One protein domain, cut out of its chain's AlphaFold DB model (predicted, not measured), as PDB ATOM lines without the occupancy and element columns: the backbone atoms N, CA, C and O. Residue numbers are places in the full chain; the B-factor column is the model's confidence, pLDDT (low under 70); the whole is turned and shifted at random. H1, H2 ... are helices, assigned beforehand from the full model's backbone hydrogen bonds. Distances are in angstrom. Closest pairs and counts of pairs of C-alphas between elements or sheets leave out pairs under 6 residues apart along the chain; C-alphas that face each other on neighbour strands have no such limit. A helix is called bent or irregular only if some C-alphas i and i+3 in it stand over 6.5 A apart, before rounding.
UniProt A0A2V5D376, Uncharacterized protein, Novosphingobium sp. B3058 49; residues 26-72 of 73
ATOM      1  N   GLU A  26     -42.991  -3.322  44.597       85.44
ATOM      2  CA  GLU A  26     -43.725  -2.562  45.617       85.44
ATOM      3  C   GLU A  26     -42.945  -2.482  46.938       85.44
ATOM      4  O   GLU A  26     -42.804  -1.400  47.516       85.44
ATOM      5  N   GLY A  27     -42.379  -3.605  47.395       86.06
ATOM      6  CA  GLY A  27     -41.553  -3.663  48.602       86.06
ATOM      7  C   GLY A  27     -40.297  -2.797  48.492       86.06
ATOM      8  O   GLY A  27     -39.998  -2.025  49.407       86.06
ATOM      9  N   LEU A  28     -39.622  -2.841  47.338       87.00
ATOM     10  CA  LEU A  28     -38.468  -1.985  47.043       87.00
ATOM     11  C   LEU A  28     -38.850  -0.498  47.121       87.00
ATOM     12  O   LEU A  28     -38.176   0.286  47.792       87.00
ATOM     13  N   LYS A  29     -39.968  -0.101  46.498       88.94
ATOM     14  CA  LYS A  29     -40.456   1.289  46.547       88.94
ATOM     15  C   LYS A  29     -40.774   1.735  47.976       88.94
ATOM     16  O   LYS A  29     -40.405   2.847  48.357       88.94
ATOM     17  N   ARG A  30     -41.412   0.882  48.785       89.56
ATOM     18  CA  ARG A  30     -41.714   1.176  50.199       89.56
ATOM     19  C   ARG A  30     -40.442   1.380  51.020       89.56
ATOM     20  O   ARG A  30     -40.355   2.368  51.752       89.56
ATOM     21  N   GLN A  31     -39.440   0.519  50.845       86.50
ATOM     22  CA  GLN A  31     -38.139   0.688  51.497       86.50
ATOM     23  C   GLN A  31     -37.439   1.972  51.049       86.50
ATOM     24  O   GLN A  31     -36.922   2.708  51.884       86.50
ATOM     25  N   ALA A  32     -37.500   2.316  49.764       90.31
ATOM     26  CA  ALA A  32     -36.940   3.573  49.279       90.31
ATOM     27  C   ALA A  32     -37.645   4.799  49.884       90.31
ATOM     28  O   ALA A  32     -36.997   5.805  50.160       90.31
ATOM     29  N   VAL A  33     -38.956   4.742  50.139       91.50
ATOM     30  CA  VAL A  33     -39.674   5.820  50.845       91.50
ATOM     31  C   VAL A  33     -39.226   5.933  52.304       91.50
ATOM     32  O   VAL A  33     -39.036   7.050  52.787       91.50
ATOM     33  N   GLN A  34     -39.037   4.812  53.002       89.62
ATOM     34  CA  GLN A  34     -38.519   4.812  54.375       89.62
ATOM     35  C   GLN A  34     -37.095   5.375  54.429       89.62
ATOM     36  O   GLN A  34     -36.831   6.293  55.205       89.62
ATOM     37  N   LEU A  35     -36.222   4.915  53.531       87.12
ATOM     38  CA  LEU A  35     -34.848   5.394  53.408       87.12
ATOM     39  C   LEU A  35     -34.804   6.890  53.072       87.12
ATOM     40  O   LEU A  35     -34.037   7.640  53.665       87.12
ATOM     41  N   ARG A  36     -35.697   7.363  52.194       91.12
ATOM     42  CA  ARG A  36     -35.847   8.793  51.885       91.12
ATOM     43  C   ARG A  36     -36.157   9.617  53.134       91.12
ATOM     44  O   ARG A  36     -35.569  10.674  53.325       91.12
ATOM     45  N   LYS A  37     -37.096   9.145  53.961       89.00
ATOM     46  CA  LYS A  37     -37.503   9.829  55.197       89.00
ATOM     47  C   LYS A  37     -36.381   9.849  56.237       89.00
ATOM     48  O   LYS A  37     -36.242  10.843  56.932       89.00
ATOM     49  N   GLN A  38     -35.596   8.777  56.324       88.38
ATOM     50  CA  GLN A  38     -34.493   8.660  57.280       88.38
ATOM     51  C   GLN A  38     -33.260   9.467  56.859       88.38
ATOM     52  O   GLN A  38     -32.647  10.129  57.687       88.38
ATOM     53  N   SER A  39     -32.896   9.419  55.579       83.81
ATOM     54  CA  SER A  39     -31.650  10.009  55.074       83.81
ATOM     55  C   SER A  39     -31.819  11.408  54.476       83.81
ATOM     56  O   SER A  39     -30.827  12.021  54.099       83.81
ATOM     57  N   GLY A  40     -33.052  11.898  54.295       89.81
ATOM     58  CA  GLY A  40     -33.320  13.187  53.640       89.81
ATOM     59  C   GLY A  40     -32.889  13.248  52.166       89.81
ATOM     60  O   GLY A  40     -32.748  14.328  51.599       89.81
ATOM     61  N   CYS A  41     -32.646  12.098  51.532       88.38
ATOM     62  CA  CYS A  41     -32.138  12.018  50.165       88.38
ATOM     63  C   CYS A  41     -33.260  12.138  49.117       88.38
ATOM     64  O   CYS A  41     -34.453  12.105  49.423       88.38
ATOM     65  N   ARG A  42     -32.896  12.268  47.836       91.00
ATOM     66  CA  ARG A  42     -33.880  12.251  46.739       91.00
ATOM     67  C   ARG A  42     -34.472  10.851  46.582       91.00
ATOM     68  O   ARG A  42     -33.768   9.855  46.710       91.00
ATOM     69  N   HIS A  43     -35.752  10.769  46.215       87.00
ATOM     70  CA  HIS A  43     -36.442   9.483  46.056       87.00
ATOM     71  C   HIS A  43     -35.738   8.537  45.066       87.00
ATOM     72  O   HIS A  43     -35.600   7.355  45.356       87.00
ATOM     73  N   MET A  44     -35.230   9.063  43.945       89.62
ATOM     74  CA  MET A  44     -34.457   8.275  42.975       89.62
ATOM     75  C   MET A  44     -33.156   7.719  43.563       89.62
ATOM     76  O   MET A  44     -32.840   6.556  43.348       89.62
ATOM     77  N   ALA A  45     -32.442   8.509  44.370       91.44
ATOM     78  CA  ALA A  45     -31.243   8.035  45.057       91.44
ATOM     79  C   ALA A  45     -31.585   6.929  46.066       91.44
ATOM     80  O   ALA A  45     -30.871   5.937  46.160       91.44
ATOM     81  N   ALA A  46     -32.710   7.055  46.776       92.44
ATOM     82  CA  ALA A  46     -33.183   6.008  47.674       92.44
ATOM     83  C   ALA A  46     -33.512   4.703  46.931       92.44
ATOM     84  O   ALA A  46     -33.133   3.630  47.394       92.44
ATOM     85  N   LEU A  47     -34.162   4.782  45.766       90.88
ATOM     86  CA  LEU A  47     -34.440   3.612  44.924       90.88
ATOM     87  C   LEU A  47     -33.150   2.939  44.442       90.88
ATOM     88  O   LEU A  47     -33.054   1.716  44.487       90.88
ATOM     89  N   GLU A  48     -32.151   3.722  44.028       92.81
ATOM     90  CA  GLU A  48     -30.839   3.195  43.642       92.81
ATOM     91  C   GLU A  48     -30.125   2.506  44.807       92.81
ATOM     92  O   GLU A  48     -29.581   1.419  44.628       92.81
ATOM     93  N   MET A  49     -30.141   3.105  45.999       89.69
ATOM     94  CA  MET A  49     -29.502   2.529  47.186       89.69
ATOM     95  C   MET A  49     -30.142   1.198  47.584       89.69
ATOM     96  O   MET A  49     -29.425   0.228  47.828       89.69
ATOM     97  N   VAL A  50     -31.476   1.121  47.585       89.12
ATOM     98  CA  VAL A  50     -32.188  -0.132  47.879       89.12
ATOM     99  C   VAL A  50     -31.928  -1.168  46.783       89.12
ATOM    100  O   VAL A  50     -31.600  -2.308  47.096       89.12
ATOM    101  N   ALA A  51     -31.975  -0.782  45.503       89.81
ATOM    102  CA  ALA A  51     -31.673  -1.685  44.392       89.81
ATOM    103  C   ALA A  51     -30.247  -2.261  44.482       89.81
ATOM    104  O   ALA A  51     -30.060  -3.469  44.338       89.81
ATOM    105  N   ARG A  52     -29.251  -1.424  44.802       89.38
ATOM    106  CA  ARG A  52     -27.861  -1.853  45.025       89.38
ATOM    107  C   ARG A  52     -27.722  -2.767  46.233       89.38
ATOM    108  O   ARG A  52     -27.004  -3.759  46.151       89.38
ATOM    109  N   SER A  53     -28.451  -2.496  47.315       85.56
ATOM    110  CA  SER A  53     -28.495  -3.380  48.486       85.56
ATOM    111  C   SER A  53     -29.077  -4.764  48.171       85.56
ATOM    112  O   SER A  53     -28.817  -5.709  48.911       85.56
ATOM    113  N   MET A  54     -29.853  -4.891  47.094       81.62
ATOM    114  CA  MET A  54     -30.418  -6.156  46.611       81.62
ATOM    115  C   MET A  54     -29.548  -6.823  45.534       81.62
ATOM    116  O   MET A  54     -29.929  -7.860  44.999       81.62
ATOM    117  N   GLY A  55     -28.392  -6.240  45.201       86.94
ATOM    118  CA  GLY A  55     -27.465  -6.767  44.197       86.94
ATOM    119  C   GLY A  55     -27.700  -6.259  42.771       86.94
ATOM    120  O   GLY A  55     -26.991  -6.676  41.855       86.94
ATOM    121  N   PHE A  56     -28.640  -5.337  42.550       88.25
ATOM    122  CA  PHE A  56     -28.852  -4.737  41.232       88.25
ATOM    123  C   PHE A  56     -27.924  -3.545  41.003       88.25
ATOM    124  O   PHE A  56     -27.698  -2.721  41.884       88.25
ATOM    125  N   ARG A  57     -27.432  -3.393  39.769       88.62
ATOM    126  CA  ARG A  57     -26.604  -2.234  39.389       88.62
ATOM    127  C   ARG A  57     -27.378  -0.917  39.430       88.62
ATOM    128  O   ARG A  57     -26.819   0.109  39.806       88.62
ATOM    129  N   THR A  58     -28.647  -0.948  39.031       90.88
ATOM    130  CA  THR A  58     -29.516   0.230  38.927       90.88
ATOM    131  C   THR A  58     -30.949  -0.119  39.310       90.88
ATOM    132  O   THR A  58     -31.362  -1.282  39.256       90.88
ATOM    133  N   TYR A  59     -31.741   0.905  39.639       88.81
ATOM    134  CA  TYR A  59     -33.181   0.733  39.842       88.81
ATOM    135  C   TYR A  59     -33.883   0.190  38.587       88.81
ATOM    136  O   TYR A  59     -34.792  -0.625  38.706       88.81
ATOM    137  N   ALA A  60     -33.440   0.578  37.386       90.00
ATOM    138  CA  ALA A  60     -33.986   0.058  36.133       90.00
ATOM    139  C   ALA A  60     -33.788  -1.461  36.000       90.00
ATOM    140  O   ALA A  60     -34.735  -2.162  35.652       90.00
ATOM    141  N   ALA A  61     -32.603  -1.977  36.353       88.19
ATOM    142  CA  ALA A  61     -32.331  -3.414  36.350       88.19
ATOM    143  C   ALA A  61     -33.201  -4.158  37.376       88.19
ATOM    144  O   ALA A  61     -33.773  -5.198  37.057       88.19
ATOM    145  N   ALA A  62     -33.361  -3.590  38.577       88.19
ATOM    146  CA  ALA A  62     -34.272  -4.134  39.581       88.19
ATOM    147  C   ALA A  62     -35.718  -4.149  39.063       88.19
ATOM    148  O   ALA A  62     -36.386  -5.177  39.137       88.19
ATOM    149  N   LYS A  63     -36.193  -3.036  38.483       88.25
ATOM    150  CA  LYS A  63     -37.533  -2.948  37.892       88.25
ATOM    151  C   LYS A  63     -37.721  -4.027  36.838       88.25
ATOM    152  O   LYS A  63     -38.690  -4.758  36.947       88.25
ATOM    153  N   GLN A  64     -36.823  -4.129  35.864       87.31
ATOM    154  CA  GLN A  64     -36.921  -5.102  34.776       87.31
ATOM    155  C   GLN A  64     -36.954  -6.543  35.298       87.31
ATOM    156  O   GLN A  64     -37.769  -7.333  34.842       87.31
ATOM    157  N   HIS A  65     -36.129  -6.867  36.295       85.81
ATOM    158  CA  HIS A  65     -36.141  -8.177  36.938       85.81
ATOM    159  C   HIS A  65     -37.499  -8.480  37.594       85.81
ATOM    160  O   HIS A  65     -38.070  -9.542  37.370       85.81
ATOM    161  N   PHE A  66     -38.065  -7.536  38.352       83.00
ATOM    162  CA  PHE A  66     -39.388  -7.720  38.961       83.00
ATOM    163  C   PHE A  66     -40.541  -7.702  37.952       83.00
ATOM    164  O   PHE A  66     -41.547  -8.357  38.188       83.00
ATOM    165  N   ASP A  67     -40.407  -6.965  36.854       82.94
ATOM    166  CA  ASP A  67     -41.360  -6.929  35.739       82.94
ATOM    167  C   ASP A  67     -41.400  -8.294  35.036       82.94
ATOM    168  O   ASP A  67     -42.465  -8.855  34.816       82.94
ATOM    169  N   GLN A  68     -40.228  -8.895  34.809       78.50
ATOM    170  CA  GLN A  68     -40.090 -10.209  34.184       78.50
ATOM    171  C   GLN A  68     -40.549 -11.359  35.091       78.50
ATOM    172  O   GLN A  68     -41.088 -12.345  34.600       78.50
ATOM    173  N   ILE A  69     -40.374 -11.229  36.410       74.62
ATOM    174  CA  ILE A  69     -40.857 -12.213  37.395       74.62
ATOM    175  C   ILE A  69     -42.354 -12.034  37.684       74.62
ATOM    176  O   ILE A  69     -43.053 -13.012  37.922       74.62
ATOM    177  N   GLY A  70     -42.854 -10.797  37.660       61.69
ATOM    178  CA  GLY A  70     -44.267 -10.471  37.873       61.69
ATOM    179  C   GLY A  70     -45.145 -10.597  36.625       61.69
ATOM    180  O   GLY A  70     -46.363 -10.580  36.756       61.69
ATOM    181  N   GLY A  71     -44.547 -10.725  35.435       48.84
ATOM    182  CA  GLY A  71     -45.235 -10.917  34.153       48.84
ATOM    183  C   GLY A  71     -45.641 -12.365  33.847       48.84
ATOM    184  O   GLY A  71     -46.147 -12.631  32.762       48.84
ATOM    185  N   ALA A  72     -45.421 -13.292  34.781       40.69
ATOM    186  CA  ALA A  72     -45.978 -14.641  34.760       40.69
ATOM    187  C   ALA A  72     -47.123 -14.725  35.785       40.69
ATOM    188  O   ALA A  72     -46.982 -15.342  36.840       40.69
TER     189      ALA A  72
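This is residues 26 to 72 of the 73 residues of an uncharacterized protein of Novosphingobium sp. B3058 49 (UniProt A0A2V5D376). Three helices make an elongated body: H2 packs across H1, the longest helix, at one end of the long axis, and H3 runs from H2 toward the other end, with a tight link from H1 to H2 and another from H2 to H3. H2 packs on H1 at a steep angle, while H3 packs on H2 with residues 59 to 62 alone and then runs away from it, and residues 67 to 72 stick out as a free end. The printed part has 47 residues with three named helices, in the order H1, H2, H3 along the chain, and no named strand; the class is all helix. The whole is compact, with a radius of gyration of the C-alphas of 10.7 A, and its C-alphas span 35 by 18 by 13 A along their three main axes.

H1 is the longest helix by residues, with 14 residues, from Glu 26 to Ser 39. It begins at C-alpha 26, printed at (-43.725, -2.562, 45.617), and its first and last C-alphas are 19.8 A apart. Residues 40 to 42 link it to H2, which takes residues 43 to 53, His 43 to Ser 53, with 15.3 A from first to last C-alpha. C-alpha 43, where H2 begins, is printed at (-36.442, 9.483, 46.056). Residues 54 to 58 follow, and then H3, residues 59 to 70, Tyr 59 to Gly 70, with 15.9 A from first to last C-alpha. H3 ends at C-alpha 70, printed at (-44.267, -10.471, 37.873), and residues 71 and 72 come after it. The three helices are not bent and not irregular.

H1 touches H2, with 15 pairs of C-alphas within 8 A. The closest C-alphas of the two are those of Ala 32 and Ala 46, 4.8 A apart, and the centres of the two helices are 8.3 A apart. H1 and H2 stand at a steep tilt of 68 degrees, only just short of about perpendicular, and they run opposite ways. H2 also touches H3, with 5 pairs of C-alphas within 8 A, and H3 touches H2 with residues 59 to 62 alone. The closest C-alphas here are those of Glu 48 and Tyr 59, 5.1 A apart, while the centres of H2 and H3 are 13.7 A apart. H2 and H3 stand at a steep tilt of 69 degrees, only just short of about perpendicular, and they run the same way. H1 and H3 are near each other: no pair of their C-alphas is within 8 A, but 7 pairs are within 10 A. In H1, H2 and H3 every pair of O of residue i and N of residue i+4 inside the helix is within hydrogen-bond range.

The two C-alphas farthest apart in the domain are those of Gly 40 and Ala 72, 35.9 A apart. The first and last printed C-alphas, those of Glu 26 and Ala 72, are 16.4 A apart. Residues 67 to 72, of which 67 to 70 belong to H3, stand free, with no C-alpha 8 or more residues away along the chain within 10 A. The printed part has no cut, and the full chain of the model has 73 residues. The links from H1 to H2 and from H2 to H3 are both tight, with 3 and 5 residues, and no link is long. The mean pLDDT of the printed part is 85.4; three residues, 70 to 72, are under 70, which is low confidence. By helix, the mean pLDDT is 88 for H1, 90 for H2 and 83 for H3.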